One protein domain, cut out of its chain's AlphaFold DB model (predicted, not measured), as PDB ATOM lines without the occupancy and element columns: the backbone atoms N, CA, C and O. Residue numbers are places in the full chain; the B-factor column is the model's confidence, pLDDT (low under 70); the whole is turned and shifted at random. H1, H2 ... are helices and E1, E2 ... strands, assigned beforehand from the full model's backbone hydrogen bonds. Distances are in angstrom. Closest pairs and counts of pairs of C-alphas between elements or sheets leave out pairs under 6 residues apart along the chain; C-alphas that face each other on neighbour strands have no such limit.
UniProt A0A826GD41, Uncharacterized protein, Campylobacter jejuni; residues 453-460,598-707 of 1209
ATOM      1  N   ASP A 453      58.362 -34.683  -5.686       77.44
ATOM      2  CA  ASP A 453      58.191 -35.182  -7.053       77.44
ATOM      3  C   ASP A 453      56.759 -35.650  -7.359       77.44
ATOM      4  O   ASP A 453      56.291 -35.487  -8.483       77.44
ATOM      5  N   GLU A 454      56.023 -36.166  -6.367       81.94
ATOM      6  CA  GLU A 454      54.611 -36.547  -6.546       81.94
ATOM      7  C   GLU A 454      53.730 -35.316  -6.823       81.94
ATOM      8  O   GLU A 454      52.804 -35.377  -7.631       81.94
ATOM      9  N   LEU A 455      54.058 -34.169  -6.219       80.06
ATOM     10  CA  LEU A 455      53.376 -32.897  -6.461       80.06
ATOM     11  C   LEU A 455      53.819 -32.231  -7.777       80.06
ATOM     12  O   LEU A 455      53.034 -31.510  -8.395       80.06
ATOM     13  N   TYR A 456      55.042 -32.495  -8.246       76.00
ATOM     14  CA  TYR A 456      55.497 -32.061  -9.572       76.00
ATOM     15  C   TYR A 456      54.801 -32.856 -10.680       76.00
ATOM     16  O   TYR A 456      54.238 -32.265 -11.602       76.00
ATOM     17  N   ALA A 457      54.770 -34.185 -10.547       79.12
ATOM     18  CA  ALA A 457      54.077 -35.079 -11.465       79.12
ATOM     19  C   ALA A 457      52.577 -34.754 -11.540       79.12
ATOM     20  O   ALA A 457      52.020 -34.717 -12.634       79.12
ATOM     21  N   LEU A 458      51.946 -34.433 -10.403       80.94
ATOM     22  CA  LEU A 458      50.572 -33.928 -10.340       80.94
ATOM     23  C   LEU A 458      50.373 -32.666 -11.197       80.94
ATOM     24  O   LEU A 458      49.450 -32.625 -12.010       80.94
ATOM     25  N   ARG A 459      51.228 -31.645 -11.037       73.94
ATOM     26  CA  ARG A 459      51.151 -30.399 -11.821       73.94
ATOM     27  C   ARG A 459      51.256 -30.680 -13.316       73.94
ATOM     28  O   ARG A 459      50.440 -30.185 -14.090       73.94
ATOM     29  N   ASP A 460      52.251 -31.467 -13.713       71.81
ATOM     30  CA  ASP A 460      52.554 -31.709 -15.123       71.81
ATOM     31  C   ASP A 460      51.487 -32.600 -15.782       71.81
ATOM     32  O   ASP A 460      51.054 -32.322 -16.904       71.81
ATOM     33  N   GLU A 598      52.700 -22.521  -9.673       61.47
ATOM     34  CA  GLU A 598      53.993 -21.863  -9.909       61.47
ATOM     35  C   GLU A 598      55.108 -22.308  -8.946       61.47
ATOM     36  O   GLU A 598      56.262 -22.416  -9.368       61.47
ATOM     37  N   LYS A 599      54.799 -22.555  -7.661       56.03
ATOM     38  CA  LYS A 599      55.819 -22.737  -6.608       56.03
ATOM     39  C   LYS A 599      56.038 -24.157  -6.102       56.03
ATOM     40  O   LYS A 599      56.869 -24.357  -5.218       56.03
ATOM     41  N   LEU A 600      55.378 -25.165  -6.666       58.72
ATOM     42  CA  LEU A 600      55.871 -26.539  -6.552       58.72
ATOM     43  C   LEU A 600      57.124 -26.708  -7.434       58.72
ATOM     44  O   LEU A 600      57.108 -27.391  -8.457       58.72
ATOM     45  N   LYS A 601      58.196 -26.011  -7.039       57.19
ATOM     46  CA  LYS A 601      59.563 -26.026  -7.569       57.19
ATOM     47  C   LYS A 601      60.490 -25.606  -6.426       57.19
ATOM     48  O   LYS A 601      60.399 -24.473  -5.966       57.19
ATOM     49  N   GLY A 602      61.357 -26.504  -5.967       66.25
ATOM     50  CA  GLY A 602      62.238 -26.262  -4.821       66.25
ATOM     51  C   GLY A 602      62.271 -27.426  -3.836       66.25
ATOM     52  O   GLY A 602      61.581 -28.430  -3.999       66.25
ATOM     53  N   SER A 603      63.087 -27.291  -2.801       77.12
ATOM     54  CA  SER A 603      63.276 -28.310  -1.771       77.12
ATOM     55  C   SER A 603      61.980 -28.658  -1.023       77.12
ATOM     56  O   SER A 603      61.059 -27.851  -0.900       77.12
ATOM     57  N   GLU A 604      61.948 -29.849  -0.422       79.75
ATOM     58  CA  GLU A 604      60.835 -30.342   0.408       79.75
ATOM     59  C   GLU A 604      60.424 -29.348   1.522       79.75
ATOM     60  O   GLU A 604      59.250 -29.169   1.858       79.75
ATOM     61  N   LYS A 605      61.407 -28.602   2.042       80.25
ATOM     62  CA  LYS A 605      61.226 -27.546   3.044       80.25
ATOM     63  C   LYS A 605      60.503 -26.308   2.496       80.25
ATOM     64  O   LYS A 605      59.737 -25.676   3.222       80.25
ATOM     65  N   GLU A 606      60.752 -25.946   1.240       80.44
ATOM     66  CA  GLU A 606      60.090 -24.820   0.568       80.44
ATOM     67  C   GLU A 606      58.647 -25.186   0.212       80.44
ATOM     68  O   GLU A 606      57.731 -24.430   0.536       80.44
ATOM     69  N   ILE A 607      58.434 -26.393  -0.320       81.06
ATOM     70  CA  ILE A 607      57.104 -26.946  -0.613       81.06
ATOM     71  C   ILE A 607      56.235 -26.989   0.644       81.06
ATOM     72  O   ILE A 607      55.113 -26.488   0.629       81.06
ATOM     73  N   SER A 608      56.763 -27.511   1.754       83.69
ATOM     74  CA  SER A 608      56.044 -27.553   3.035       83.69
ATOM     75  C   SER A 608      55.609 -26.155   3.504       83.69
ATOM     76  O   SER A 608      54.481 -25.970   3.956       83.69
ATOM     77  N   LYS A 609      56.473 -25.144   3.333       84.25
ATOM     78  CA  LYS A 609      56.184 -23.748   3.695       84.25
ATOM     79  C   LYS A 609      55.137 -23.098   2.786       84.25
ATOM     80  O   LYS A 609      54.315 -22.319   3.270       84.25
ATOM     81  N   ASP A 610      55.166 -23.368   1.482       81.94
ATOM     82  CA  ASP A 610      54.165 -22.830   0.557       81.94
ATOM     83  C   ASP A 610      52.812 -23.560   0.669       81.94
ATOM     84  O   ASP A 610      51.782 -22.897   0.550       81.94
ATOM     85  N   ILE A 611      52.783 -24.853   1.023       84.69
ATOM     86  CA  ILE A 611      51.554 -25.570   1.417       84.69
ATOM     87  C   ILE A 611      50.943 -24.943   2.677       84.69
ATOM     88  O   ILE A 611      49.790 -24.516   2.627       84.69
ATOM     89  N   ASP A 612      51.713 -24.787   3.764       84.19
ATOM     90  CA  ASP A 612      51.248 -24.114   4.992       84.19
ATOM     91  C   ASP A 612      50.692 -22.704   4.680       84.19
ATOM     92  O   ASP A 612      49.698 -22.271   5.265       84.19
ATOM     93  N   LYS A 613      51.280 -21.986   3.710       85.19
ATOM     94  CA  LYS A 613      50.790 -20.672   3.262       85.19
ATOM     95  C   LYS A 613      49.488 -20.737   2.456       85.19
ATOM     96  O   LYS A 613      48.733 -19.772   2.487       85.19
ATOM     97  N   ILE A 614      49.245 -21.811   1.708       83.31
ATOM     98  CA  ILE A 614      48.048 -22.007   0.871       83.31
ATOM     99  C   ILE A 614      46.843 -22.448   1.705       83.31
ATOM    100  O   ILE A 614      45.724 -22.010   1.433       83.31
ATOM    101  N   LEU A 615      47.067 -23.277   2.728       86.38
ATOM    102  CA  LEU A 615      46.028 -23.676   3.681       86.38
ATOM    103  C   LEU A 615      45.506 -22.470   4.475       86.38
ATOM    104  O   LEU A 615      44.305 -22.324   4.656       86.38
ATOM    105  N   ASN A 616      46.405 -21.566   4.872       84.00
ATOM    106  CA  ASN A 616      46.086 -20.368   5.653       84.00
ATOM    107  C   ASN A 616      45.851 -19.100   4.794       84.00
ATOM    108  O   ASN A 616      45.836 -17.984   5.313       84.00
ATOM    109  N   GLU A 617      45.705 -19.234   3.472       83.88
ATOM    110  CA  GLU A 617      45.431 -18.109   2.569       83.88
ATOM    111  C   GLU A 617      43.947 -17.716   2.644       83.88
ATOM    112  O   GLU A 617      43.066 -18.492   2.281       83.88
ATOM    113  N   THR A 618      43.654 -16.481   3.055       80.25
ATOM    114  CA  THR A 618      42.274 -15.971   3.142       80.25
ATOM    115  C   THR A 618      41.698 -15.556   1.787       80.25
ATOM    116  O   THR A 618      40.488 -15.378   1.656       80.25
ATOM    117  N   ASN A 619      42.533 -15.409   0.752       80.75
ATOM    118  CA  ASN A 619      42.084 -15.052  -0.590       80.75
ATOM    119  C   ASN A 619      41.367 -16.237  -1.283       80.75
ATOM    120  O   ASN A 619      42.028 -17.214  -1.656       80.75
ATOM    121  N   PRO A 620      40.054 -16.140  -1.589       73.12
ATOM    122  CA  PRO A 620      39.257 -17.240  -2.148       73.12
ATOM    123  C   PRO A 620      39.569 -17.569  -3.620       73.12
ATOM    124  O   PRO A 620      38.867 -18.368  -4.234       73.12
ATOM    125  N   LYS A 621      40.599 -16.947  -4.214       72.94
ATOM    126  CA  LYS A 621      41.164 -17.301  -5.530       72.94
ATOM    127  C   LYS A 621      42.541 -17.976  -5.437       72.94
ATOM    128  O   LYS A 621      43.121 -18.291  -6.470       72.94
ATOM    129  N   LYS A 622      43.107 -18.123  -4.232       74.44
ATOM    130  CA  LYS A 622      44.475 -18.637  -4.001       74.44
ATOM    131  C   LYS A 622      44.575 -19.657  -2.860       74.44
ATOM    132  O   LYS A 622      45.664 -20.173  -2.619       74.44
ATOM    133  N   ASN A 623      43.468 -19.920  -2.171       84.06
ATOM    134  CA  ASN A 623      43.371 -20.888  -1.088       84.06
ATOM    135  C   ASN A 623      43.179 -22.323  -1.608       84.06
ATOM    136  O   ASN A 623      42.943 -22.552  -2.798       84.06
ATOM    137  N   TYR A 624      43.254 -23.290  -0.694       88.19
ATOM    138  CA  TYR A 624      43.053 -24.710  -0.989       88.19
ATOM    139  C   TYR A 624      41.751 -24.996  -1.771       88.19
ATOM    140  O   TYR A 624      41.777 -25.710  -2.773       88.19
ATOM    141  N   GLU A 625      40.621 -24.388  -1.390       87.19
ATOM    142  CA  GLU A 625      39.346 -24.621  -2.084       87.19
ATOM    143  C   GLU A 625      39.363 -24.160  -3.546       87.19
ATOM    144  O   GLU A 625      38.859 -24.871  -4.414       87.19
ATOM    145  N   ALA A 626      39.961 -23.004  -3.844       81.25
ATOM    146  CA  ALA A 626      40.109 -22.513  -5.213       81.25
ATOM    147  C   ALA A 626      40.992 -23.432  -6.068       81.25
ATOM    148  O   ALA A 626      40.689 -23.673  -7.234       81.25
ATOM    149  N   ILE A 627      42.060 -23.965  -5.473       80.12
ATOM    150  CA  ILE A 627      43.023 -24.858  -6.127       80.12
ATOM    151  C   ILE A 627      42.378 -26.209  -6.451       80.12
ATOM    152  O   ILE A 627      42.503 -26.683  -7.578       80.12
ATOM    153  N   THR A 628      41.636 -26.803  -5.507       87.00
ATOM    154  CA  THR A 628      40.975 -28.107  -5.719       87.00
ATOM    155  C   THR A 628      39.909 -28.104  -6.813       87.00
ATOM    156  O   THR A 628      39.737 -29.128  -7.460       87.00
ATOM    157  N   LYS A 629      39.243 -26.972  -7.094       84.56
ATOM    158  CA  LYS A 629      38.291 -26.865  -8.224       84.56
ATOM    159  C   LYS A 629      38.942 -27.127  -9.581       84.56
ATOM    160  O   LYS A 629      38.279 -27.601 -10.493       84.56
ATOM    161  N   GLY A 630      40.233 -26.821  -9.707       75.06
ATOM    162  CA  GLY A 630      41.003 -27.086 -10.915       75.06
ATOM    163  C   GLY A 630      41.475 -28.534 -11.055       75.06
ATOM    164  O   GLY A 630      42.092 -28.827 -12.074       75.06
ATOM    165  N   LEU A 631      41.225 -29.419 -10.080       83.12
ATOM    166  CA  LEU A 631      41.744 -30.791 -10.012       83.12
ATOM    167  C   LEU A 631      40.626 -31.845 -10.118       83.12
ATOM    168  O   LEU A 631      39.468 -31.558  -9.826       83.12
ATOM    169  N   ASN A 632      40.969 -33.066 -10.539       84.44
ATOM    170  CA  ASN A 632      40.067 -34.230 -10.481       84.44
ATOM    171  C   ASN A 632      40.245 -35.035  -9.176       84.44
ATOM    172  O   ASN A 632      41.162 -34.771  -8.401       84.44
ATOM    173  N   ASP A 633      39.393 -36.033  -8.931       85.38
ATOM    174  CA  ASP A 633      39.382 -36.788  -7.668       85.38
ATOM    175  C   ASP A 633      40.715 -37.489  -7.338       85.38
ATOM    176  O   ASP A 633      41.128 -37.505  -6.176       85.38
ATOM    177  N   ASP A 634      41.417 -38.033  -8.339       83.50
ATOM    178  CA  ASP A 634      42.718 -38.687  -8.149       83.50
ATOM    179  C   ASP A 634      43.836 -37.676  -7.858       83.50
ATOM    180  O   ASP A 634      44.671 -37.895  -6.978       83.50
ATOM    181  N   GLU A 635      43.828 -36.529  -8.534       85.44
ATOM    182  CA  GLU A 635      44.749 -35.424  -8.269       85.44
ATOM    183  C   GLU A 635      44.512 -34.817  -6.874       85.44
ATOM    184  O   GLU A 635      45.454 -34.608  -6.108       85.44
ATOM    185  N   ILE A 636      43.249 -34.594  -6.495       88.25
ATOM    186  CA  ILE A 636      42.866 -34.149  -5.148       88.25
ATOM    187  C   ILE A 636      43.338 -35.170  -4.105       88.25
ATOM    188  O   ILE A 636      43.894 -34.785  -3.081       88.25
ATOM    189  N   LYS A 637      43.182 -36.473  -4.365       88.25
ATOM    190  CA  LYS A 637      43.657 -37.547  -3.480       88.25
ATOM    191  C   LYS A 637      45.179 -37.535  -3.310       88.25
ATOM    192  O   LYS A 637      45.654 -37.757  -2.195       88.25
ATOM    193  N   VAL A 638      45.955 -37.275  -4.364       88.00
ATOM    194  CA  VAL A 638      47.418 -37.112  -4.256       88.00
ATOM    195  C   VAL A 638      47.764 -35.870  -3.428       88.00
ATOM    196  O   VAL A 638      48.549 -35.977  -2.486       88.00
ATOM    197  N   LEU A 639      47.137 -34.723  -3.712       87.25
ATOM    198  CA  LEU A 639      47.351 -33.476  -2.970       87.25
ATOM    199  C   LEU A 639      47.011 -33.628  -1.478       87.25
ATOM    200  O   LEU A 639      47.833 -33.290  -0.628       87.25
ATOM    201  N   ASP A 640      45.847 -34.191  -1.152       91.31
ATOM    202  CA  ASP A 640      45.398 -34.406   0.226       91.31
ATOM    203  C   ASP A 640      46.347 -35.341   0.988       91.31
ATOM    204  O   ASP A 640      46.759 -35.026   2.104       91.31
ATOM    205  N   ASN A 641      46.762 -36.459   0.381       89.44
ATOM    206  CA  ASN A 641      47.734 -37.373   0.990       89.44
ATOM    207  C   ASN A 641      49.082 -36.688   1.253       89.44
ATOM    208  O   ASN A 641      49.687 -36.899   2.305       89.44
ATOM    209  N   GLN A 642      49.548 -35.853   0.324       87.06
ATOM    210  CA  GLN A 642      50.810 -35.125   0.435       87.06
ATOM    211  C   GLN A 642      50.750 -33.975   1.465       87.06
ATOM    212  O   GLN A 642      51.767 -33.679   2.099       87.06
ATOM    213  N   ILE A 643      49.577 -33.375   1.701       89.81
ATOM    214  CA  ILE A 643      49.335 -32.440   2.814       89.81
ATOM    215  C   ILE A 643      49.334 -33.192   4.155       89.81
ATOM    216  O   ILE A 643      50.067 -32.819   5.075       89.81
ATOM    217  N   ILE A 644      48.575 -34.290   4.253       88.00
ATOM    218  CA  ILE A 644      48.457 -35.094   5.481       88.00
ATOM    219  C   ILE A 644      49.818 -35.668   5.900       88.00
ATOM    220  O   ILE A 644      50.195 -35.579   7.066       88.00
ATOM    221  N   THR A 645      50.595 -36.196   4.949       89.75
ATOM    222  CA  THR A 645      51.924 -36.779   5.210       89.75
ATOM    223  C   THR A 645      52.904 -35.739   5.764       89.75
ATOM    224  O   THR A 645      53.600 -36.017   6.739       89.75
ATOM    225  N   ARG A 646      52.915 -34.510   5.226       89.06
ATOM    226  CA  ARG A 646      53.767 -33.421   5.743       89.06
ATOM    227  C   ARG A 646      53.353 -32.959   7.138       89.06
ATOM    228  O   ARG A 646      54.218 -32.720   7.977       89.06
ATOM    229  N   ALA A 647      52.050 -32.872   7.416       89.31
ATOM    230  CA  ALA A 647      51.557 -32.549   8.755       89.31
ATOM    231  C   ALA A 647      51.940 -33.627   9.787       89.31
ATOM    232  O   ALA A 647      52.316 -33.289  10.908       89.31
ATOM    233  N   LEU A 648      51.918 -34.906   9.396       88.38
ATOM    234  CA  LEU A 648      52.411 -36.013  10.218       88.38
ATOM    235  C   LEU A 648      53.919 -35.917  10.469       88.38
ATOM    236  O   LEU A 648      54.350 -36.029  11.611       88.38
ATOM    237  N   GLU A 649      54.730 -35.689   9.433       87.81
ATOM    238  CA  GLU A 649      56.188 -35.561   9.568       87.81
ATOM    239  C   GLU A 649      56.613 -34.383  10.444       87.81
ATOM    240  O   GLU A 649      57.460 -34.554  11.320       87.81
ATOM    241  N   LYS A 650      55.977 -33.219  10.269       88.38
ATOM    242  CA  LYS A 650      56.193 -32.010  11.081       88.38
ATOM    243  C   LYS A 650      55.934 -32.237  12.578       88.38
ATOM    244  O   LYS A 650      56.527 -31.546  13.398       88.38
ATOM    245  N   ASN A 651      55.101 -33.224  12.920       88.69
ATOM    246  CA  ASN A 651      54.691 -33.565  14.284       88.69
ATOM    247  C   ASN A 651      55.207 -34.944  14.764       88.69
ATOM    248  O   ASN A 651      54.709 -35.483  15.759       88.69
ATOM    249  N   LYS A 652      56.217 -35.525  14.092       88.00
ATOM    250  CA  LYS A 652      56.963 -36.699  14.585       88.00
ATOM    251  C   LYS A 652      57.980 -36.269  15.647       88.00
ATOM    252  O   LYS A 652      58.895 -35.497  15.371       88.00
ATOM    253  N   ILE A 653      57.875 -36.839  16.844       82.00
ATOM    254  CA  ILE A 653      58.814 -36.635  17.953       82.00
ATOM    255  C   ILE A 653      59.787 -37.817  18.000       82.00
ATOM    256  O   ILE A 653      59.352 -38.969  18.069       82.00
ATOM    257  N   ASN A 654      61.101 -37.554  17.988       82.62
ATOM    258  CA  ASN A 654      62.098 -38.603  18.217       82.62
ATOM    259  C   ASN A 654      62.120 -38.990  19.704       82.62
ATOM    260  O   ASN A 654      62.607 -38.247  20.551       82.62
ATOM    261  N   ILE A 655      61.609 -40.180  19.991       73.00
ATOM    262  CA  ILE A 655      61.582 -40.840  21.299       73.00
ATOM    263  C   ILE A 655      62.655 -41.935  21.423       73.00
ATOM    264  O   ILE A 655      62.761 -42.577  22.470       73.00
ATOM    265  N   GLY A 656      63.454 -42.159  20.374       62.19
ATOM    266  CA  GLY A 656      64.590 -43.083  20.337       62.19
ATOM    267  C   GLY A 656      65.859 -42.511  20.973       62.19
ATOM    268  O   GLY A 656      65.804 -41.635  21.839       62.19
ATOM    269  N   ASP A 657      67.015 -43.040  20.587       65.44
ATOM    270  CA  ASP A 657      68.311 -42.406  20.854       65.44
ATOM    271  C   ASP A 657      68.872 -41.779  19.563       65.44
ATOM    272  O   ASP A 657      68.274 -41.904  18.493       65.44
ATOM    273  N   ALA A 658      69.983 -41.045  19.652       63.16
ATOM    274  CA  ALA A 658      70.549 -40.338  18.498       63.16
ATOM    275  C   ALA A 658      71.115 -41.271  17.407       63.16
ATOM    276  O   ALA A 658      71.212 -40.861  16.254       63.16
ATOM    277  N   ASN A 659      71.469 -42.513  17.755       62.97
ATOM    278  CA  ASN A 659      72.032 -43.511  16.840       62.97
ATOM    279  C   ASN A 659      70.967 -44.498  16.325       62.97
ATOM    280  O   ASN A 659      71.165 -45.143  15.298       62.97
ATOM    281  N   ASN A 660      69.847 -44.625  17.040       64.56
ATOM    282  CA  ASN A 660      68.690 -45.444  16.699       64.56
ATOM    283  C   ASN A 660      67.398 -44.626  16.925       64.56
ATOM    284  O   ASN A 660      66.718 -44.800  17.949       64.56
ATOM    285  N   PRO A 661      67.085 -43.682  16.015       72.44
ATOM    286  CA  PRO A 661      65.930 -42.809  16.151       72.44
ATOM    287  C   PRO A 661      64.632 -43.607  16.018       72.44
ATOM    288  O   PRO A 661      64.495 -44.475  15.158       72.44
ATOM    289  N   LYS A 662      63.659 -43.285  16.868       73.81
ATOM    290  CA  LYS A 662      62.324 -43.896  16.874       73.81
ATOM    291  C   LYS A 662      61.312 -42.788  17.009       73.81
ATOM    292  O   LYS A 662      61.491 -41.916  17.851       73.81
ATOM    293  N   PHE A 663      60.264 -42.820  16.204       79.44
ATOM    294  CA  PHE A 663      59.316 -41.718  16.123       79.44
ATOM    295  C   PHE A 663      57.944 -42.136  16.639       79.44
ATOM    296  O   PHE A 663      57.469 -43.221  16.303       79.44
ATOM    297  N   ALA A 664      57.324 -41.249  17.415       75.75
ATOM    298  CA  ALA A 664      55.894 -41.254  17.708       75.75
ATOM    299  C   ALA A 664      55.279 -39.927  17.242       75.75
ATOM    300  O   ALA A 664      55.985 -38.922  17.121       75.75
ATOM    301  N   VAL A 665      53.982 -39.920  16.956       81.06
ATOM    302  CA  VAL A 665      53.288 -38.789  16.325       81.06
ATOM    303  C   VAL A 665      52.399 -38.061  17.331       81.06
ATOM    304  O   VAL A 665      51.537 -38.667  17.966       81.06
ATOM    305  N   ASN A 666      52.548 -36.736  17.427       84.25
ATOM    306  CA  ASN A 666      51.604 -35.895  18.165       84.25
ATOM    307  C   ASN A 666      50.345 -35.641  17.321       84.25
ATOM    308  O   ASN A 666      50.204 -34.592  16.696       84.25
ATOM    309  N   TYR A 667      49.429 -36.613  17.283       75.31
ATOM    310  CA  TYR A 667      48.211 -36.537  16.465       75.31
ATOM    311  C   TYR A 667      47.323 -35.325  16.787       75.31
ATOM    312  O   TYR A 667      46.624 -34.848  15.899       75.31
ATOM    313  N   LYS A 668      47.379 -34.787  18.013       76.81
ATOM    314  CA  LYS A 668      46.666 -33.558  18.384       76.81
ATOM    315  C   LYS A 668      47.247 -32.340  17.656       76.81
ATOM    316  O   LYS A 668      46.517 -31.673  16.936       76.81
ATOM    317  N   ALA A 669      48.567 -32.150  17.709       85.81
ATOM    318  CA  ALA A 669      49.244 -31.104  16.934       85.81
ATOM    319  C   ALA A 669      49.082 -31.291  15.406       85.81
ATOM    320  O   ALA A 669      49.003 -30.318  14.658       85.81
ATOM    321  N   VAL A 670      48.948 -32.536  14.922       85.62
ATOM    322  CA  VAL A 670      48.575 -32.812  13.519       85.62
ATOM    323  C   VAL A 670      47.166 -32.294  13.195       85.62
ATOM    324  O   VAL A 670      46.950 -31.832  12.078       85.62
ATOM    325  N   MET A 671      46.213 -32.334  14.134       83.44
ATOM    326  CA  MET A 671      44.882 -31.741  13.932       83.44
ATOM    327  C   MET A 671      44.914 -30.211  13.966       83.44
ATOM    328  O   MET A 671      44.203 -29.591  13.180       83.44
ATOM    329  N   ASP A 672      45.770 -29.603  14.792       85.62
ATOM    330  CA  ASP A 672      45.956 -28.145  14.813       85.62
ATOM    331  C   ASP A 672      46.490 -27.640  13.454       85.62
ATOM    332  O   ASP A 672      46.015 -26.647  12.906       85.62
ATOM    333  N   ASN A 673      47.393 -28.400  12.816       84.88
ATOM    334  CA  ASN A 673      47.813 -28.185  11.424       84.88
ATOM    335  C   ASN A 673      46.663 -28.248  10.391       84.88
ATOM    336  O   ASN A 673      46.852 -27.798   9.257       84.88
ATOM    337  N   PHE A 674      45.507 -28.822  10.738       85.38
ATOM    338  CA  PHE A 674      44.357 -28.999   9.848       85.38
ATOM    339  C   PHE A 674      43.191 -28.036  10.124       85.38
ATOM    340  O   PHE A 674      42.165 -28.147   9.457       85.38
ATOM    341  N   GLU A 675      43.329 -27.056  11.025       82.19
ATOM    342  CA  GLU A 675      42.264 -26.089  11.357       82.19
ATOM    343  C   GLU A 675      41.629 -25.439  10.105       82.19
ATOM    344  O   GLU A 675      40.403 -25.397   9.960       82.19
ATOM    345  N   ASN A 676      42.468 -25.029   9.146       82.56
ATOM    346  CA  ASN A 676      42.059 -24.424   7.872       82.56
ATOM    347  C   ASN A 676      42.052 -25.411   6.679       82.56
ATOM    348  O   ASN A 676      41.905 -24.996   5.527       82.56
ATOM    349  N   PHE A 677      42.192 -26.719   6.919       88.81
ATOM    350  CA  PHE A 677      42.263 -27.753   5.880       88.81
ATOM    351  C   PHE A 677      41.122 -28.768   6.002       88.81
ATOM    352  O   PHE A 677      40.996 -29.494   6.982       88.81
ATOM    353  N   LYS A 678      40.298 -28.859   4.954       89.50
ATOM    354  CA  LYS A 678      39.210 -29.839   4.849       89.50
ATOM    355  C   LYS A 678      39.386 -30.634   3.555       89.50
ATOM    356  O   LYS A 678      38.990 -30.106   2.512       89.50
ATOM    357  N   PRO A 679      39.981 -31.843   3.589       88.94
ATOM    358  CA  PRO A 679      40.285 -32.616   2.388       88.94
ATOM    359  C   PRO A 679      39.031 -32.827   1.541       88.94
ATOM    360  O   PRO A 679      37.952 -33.120   2.066       88.94
ATOM    361  N   LYS A 680      39.155 -32.661   0.224       87.88
ATOM    362  CA  LYS A 680      38.051 -32.867  -0.723       87.88
ATOM    363  C   LYS A 680      37.963 -34.325  -1.178       87.88
ATOM    364  O   LYS A 680      36.868 -34.778  -1.492       87.88
ATOM    365  N   SER A 681      39.067 -35.077  -1.160       87.56
ATOM    366  CA  SER A 681      39.039 -36.509  -1.468       87.56
ATOM    367  C   SER A 681      38.432 -37.312  -0.319       87.56
ATOM    368  O   SER A 681      38.762 -37.116   0.853       87.56
ATOM    369  N   LYS A 682      37.604 -38.305  -0.661       77.75
ATOM    370  CA  LYS A 682      37.042 -39.256   0.311       77.75
ATOM    371  C   LYS A 682      38.136 -39.955   1.133       77.75
ATOM    372  O   LYS A 682      38.016 -40.070   2.346       77.75
ATOM    373  N   SER A 683      39.234 -40.350   0.482       76.69
ATOM    374  CA  SER A 683      40.371 -40.992   1.155       76.69
ATOM    375  C   SER A 683      41.080 -40.051   2.139       76.69
ATOM    376  O   SER A 683      41.469 -40.493   3.215       76.69
ATOM    377  N   GLY A 684      41.218 -38.760   1.816       76.06
ATOM    378  CA  GLY A 684      41.759 -37.762   2.741       76.06
ATOM    379  C   GLY A 684      40.845 -37.523   3.946       76.06
ATOM    380  O   GLY A 684      41.333 -37.440   5.071       76.06
ATOM    381  N   GLN A 685      39.525 -37.474   3.732       79.19
ATOM    382  CA  GLN A 685      38.525 -37.332   4.801       79.19
ATOM    383  C   GLN A 685      38.564 -38.512   5.778       79.19
ATOM    384  O   GLN A 685      38.732 -38.297   6.977       79.19
ATOM    385  N   GLU A 686      38.504 -39.746   5.266       64.75
ATOM    386  CA  GLU A 686      38.587 -40.975   6.071       64.75
ATOM    387  C   GLU A 686      39.904 -41.035   6.871       64.75
ATOM    388  O   GLU A 686      39.907 -41.384   8.052       64.75
ATOM    389  N   LYS A 687      41.029 -40.620   6.270       74.94
ATOM    390  CA  LYS A 687      42.327 -40.540   6.961       74.94
ATOM    391  C   LYS A 687      42.329 -39.509   8.089       74.94
ATOM    392  O   LYS A 687      42.761 -39.846   9.188       74.94
ATOM    393  N   ILE A 688      41.855 -38.280   7.862       75.62
ATOM    394  CA  ILE A 688      41.803 -37.264   8.930       75.62
ATOM    395  C   ILE A 688      40.862 -37.693  10.053       75.62
ATOM    396  O   ILE A 688      41.200 -37.494  11.213       75.62
ATOM    397  N   GLU A 689      39.727 -38.318   9.747       60.03
ATOM    398  CA  GLU A 689      38.793 -38.812  10.762       60.03
ATOM    399  C   GLU A 689      39.447 -39.857  11.688       60.03
ATOM    400  O   GLU A 689      39.345 -39.753  12.915       60.03
ATOM    401  N   VAL A 690      40.220 -40.799  11.130       53.81
ATOM    402  CA  VAL A 690      41.001 -41.767  11.922       53.81
ATOM    403  C   VAL A 690      42.111 -41.079  12.727       53.81
ATOM    404  O   VAL A 690      42.234 -41.323  13.927       53.81
ATOM    405  N   LEU A 691      42.895 -40.187  12.109       67.62
ATOM    406  CA  LEU A 691      43.972 -39.455  12.793       67.62
ATOM    407  C   LEU A 691      43.437 -38.571  13.931       67.62
ATOM    408  O   LEU A 691      44.044 -38.522  14.999       67.62
ATOM    409  N   LYS A 692      42.282 -37.926  13.732       67.50
ATOM    410  CA  LYS A 692      41.578 -37.146  14.753       67.50
ATOM    411  C   LYS A 692      41.132 -38.028  15.909       67.50
ATOM    412  O   LYS A 692      41.430 -37.711  17.053       67.50
ATOM    413  N   THR A 693      40.499 -39.164  15.612       53.25
ATOM    414  CA  THR A 693      40.071 -40.134  16.631       53.25
ATOM    415  C   THR A 693      41.251 -40.598  17.492       53.25
ATOM    416  O   THR A 693      41.124 -40.705  18.709       53.25
ATOM    417  N   ILE A 694      42.426 -40.817  16.891       53.03
ATOM    418  CA  ILE A 694      43.651 -41.165  17.626       53.03
ATOM    419  C   ILE A 694      44.171 -39.976  18.452       53.03
ATOM    420  O   ILE A 694      44.627 -40.182  19.574       53.03
ATOM    421  N   GLY A 695      44.087 -38.746  17.934       58.66
ATOM    422  CA  GLY A 695      44.419 -37.521  18.671       58.66
ATOM    423  C   GLY A 695      43.539 -37.309  19.904       58.66
ATOM    424  O   GLY A 695      44.064 -37.059  20.985       58.66
ATOM    425  N   ASP A 696      42.226 -37.505  19.769       56.81
ATOM    426  CA  ASP A 696      41.256 -37.405  20.865       56.81
ATOM    427  C   ASP A 696      41.480 -38.519  21.915       56.81
ATOM    428  O   ASP A 696      41.473 -38.257  23.117       56.81
ATOM    429  N   LEU A 697      41.783 -39.751  21.478       48.62
ATOM    430  CA  LEU A 697      42.188 -40.867  22.353       48.62
ATOM    431  C   LEU A 697      43.588 -40.694  22.973       48.62
ATOM    432  O   LEU A 697      43.955 -41.444  23.879       48.62
ATOM    433  N   ARG A 698      44.381 -39.731  22.494       58.12
ATOM    434  CA  ARG A 698      45.709 -39.387  23.019       58.12
ATOM    435  C   ARG A 698      45.806 -37.914  23.420       58.12
ATOM    436  O   ARG A 698      46.859 -37.299  23.281       58.12
ATOM    437  N   ALA A 699      44.730 -37.363  23.984       60.91
ATOM    438  CA  ALA A 699      44.661 -35.976  24.449       60.91
ATOM    439  C   ALA A 699      45.819 -35.570  25.389       60.91
ATOM    440  O   ALA A 699      46.265 -34.422  25.347       60.91
ATOM    441  N   ASN A 700      46.336 -36.516  26.186       55.00
ATOM    442  CA  ASN A 700      47.461 -36.342  27.112       55.00
ATOM    443  C   ASN A 700      48.834 -36.786  26.554       55.00
ATOM    444  O   ASN A 700      49.773 -37.021  27.321       55.00
ATOM    445  N   PHE A 701      48.978 -36.908  25.228       70.19
ATOM    446  CA  PHE A 701      50.207 -37.381  24.579       70.19
ATOM    447  C   PHE A 701      51.463 -36.644  25.049       70.19
ATOM    448  O   PHE A 701      52.429 -37.283  25.461       70.19
ATOM    449  N   GLU A 702      51.436 -35.312  25.057       75.12
ATOM    450  CA  GLU A 702      52.583 -34.476  25.430       75.12
ATOM    451  C   GLU A 702      53.045 -34.722  26.871       75.12
ATOM    452  O   GLU A 702      54.241 -34.872  27.111       75.12
ATOM    453  N   THR A 703      52.110 -34.867  27.814       62.94
ATOM    454  CA  THR A 703      52.395 -35.154  29.229       62.94
ATOM    455  C   THR A 703      53.125 -36.489  29.400       62.94
ATOM    456  O   THR A 703      54.105 -36.573  30.140       62.94
ATOM    457  N   VAL A 704      52.689 -37.538  28.691       56.53
ATOM    458  CA  VAL A 704      53.312 -38.874  28.751       56.53
ATOM    459  C   VAL A 704      54.665 -38.892  28.026       56.53
ATOM    460  O   VAL A 704      55.636 -39.455  28.539       56.53
ATOM    461  N   ILE A 705      54.757 -38.244  26.860       71.38
ATOM    462  CA  ILE A 705      55.994 -38.124  26.076       71.38
ATOM    463  C   ILE A 705      57.061 -37.325  26.826       71.38
ATOM    464  O   ILE A 705      58.220 -37.735  26.819       71.38
ATOM    465  N   ASP A 706      56.698 -36.252  27.532       72.81
ATOM    466  CA  ASP A 706      57.624 -35.509  28.390       72.81
ATOM    467  C   ASP A 706      58.265 -36.421  29.446       72.81
ATOM    468  O   ASP A 706      59.474 -36.354  29.654       72.81
ATOM    469  N   GLY A 707      57.511 -37.360  30.030       59.12
ATOM    470  CA  GLY A 707      58.070 -38.378  30.926       59.12
ATOM    471  C   GLY A 707      59.100 -39.282  30.244       59.12
ATOM    472  O   GLY A 707      60.150 -39.574  30.811       59.12
TER     473      GLY A 707
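This is residues 453 to 460 and 598 to 707 of the 1209 residues of an uncharacterized protein of Campylobacter jejuni (UniProt A0A826GD41). A long helix, H4, runs through the middle of an elongated domain, with H6 side by side with it and the short H1 along its residues 635 to 642. H2 and H3 are close to H4, H5 packs on residues 691 to 696 of H6 at a steep angle, a small hairpin of E1 and E2 follows the last residue of H4 by a tight link, and H1 and H7 lie towards opposite ends of the longest axis. The printed part has 118 residues, with seven named helices and two named strands in the order H1 H2 H3 H4 E1 E2 H5 H6 H7; the sheet, E1 - E2, is antiparallel and the class is mostly helix. The whole is compact, with a radius of gyration of the C-alphas of 15.5 A, and spans 46 by 30 by 25 A, only just elongated.

H1 is residues 453 to 460, 10.4 A long, from C-alpha 453 at (58.191, -35.182, -7.053). After the cut come H2, residues 604 to 615, 16.6 A, and H3, residues 624 to 629, 8.9 A. H4, residues 633 to 650, is 25.6 A long, from C-alpha 633 at (39.382, -36.788, -7.668). E1 is residues 652 to 654, 6.6 A, and E2 residues 663 to 665, 6.7 A. H5 is residues 667 to 672, 8.8 A, and H6 residues 682 to 697, 22.7 A. H7, residues 701 to 707, 10.2 A, ends with C-alpha 707 at (58.070, -38.378, 30.926).

H4 is the hub and touches H1, H5 and H6. With residues 635 to 642 alone it touches H1, at a shallow tilt of 32 degrees, opposite ways; the closest C-alphas, Leu 458 and Glu 635, are 6.4 A apart. With residues 637 to 644 alone it touches H6, at a shallow tilt of 26 degrees, the same way, closest at the C-alphas of Asp 640 and Gly 684, 5.6 A. H5 touches H6, closest at the C-alphas of Tyr 667 and Gly 695, 4.5 A. H2 is close to H4 but not clearly touching, closest at the C-alphas of Ser 608 and Arg 646, 6.9 A. E1 and E2 form an antiparallel hairpin, with N 653 and O 664 2.8 A apart, within hydrogen-bond range. H7 is near H5 and only just apart from H6, 8.3 A at the closest C-alphas. In H1 to H7 every O i to N i+4 pair is within hydrogen-bond range.

The two C-alphas farthest apart, those of Asp 460 and Gly 707, are 46.9 A apart. Residues 461 to 597 are not printed, and C-alphas 460 and 598 are 11.2 A apart across this cut. Of the links that are printed whole, none is long. The mean pLDDT of the printed part is 77.3; it is under 70 at 26 residues, among them 598 to 602, 656 to 660 and 689 to 700.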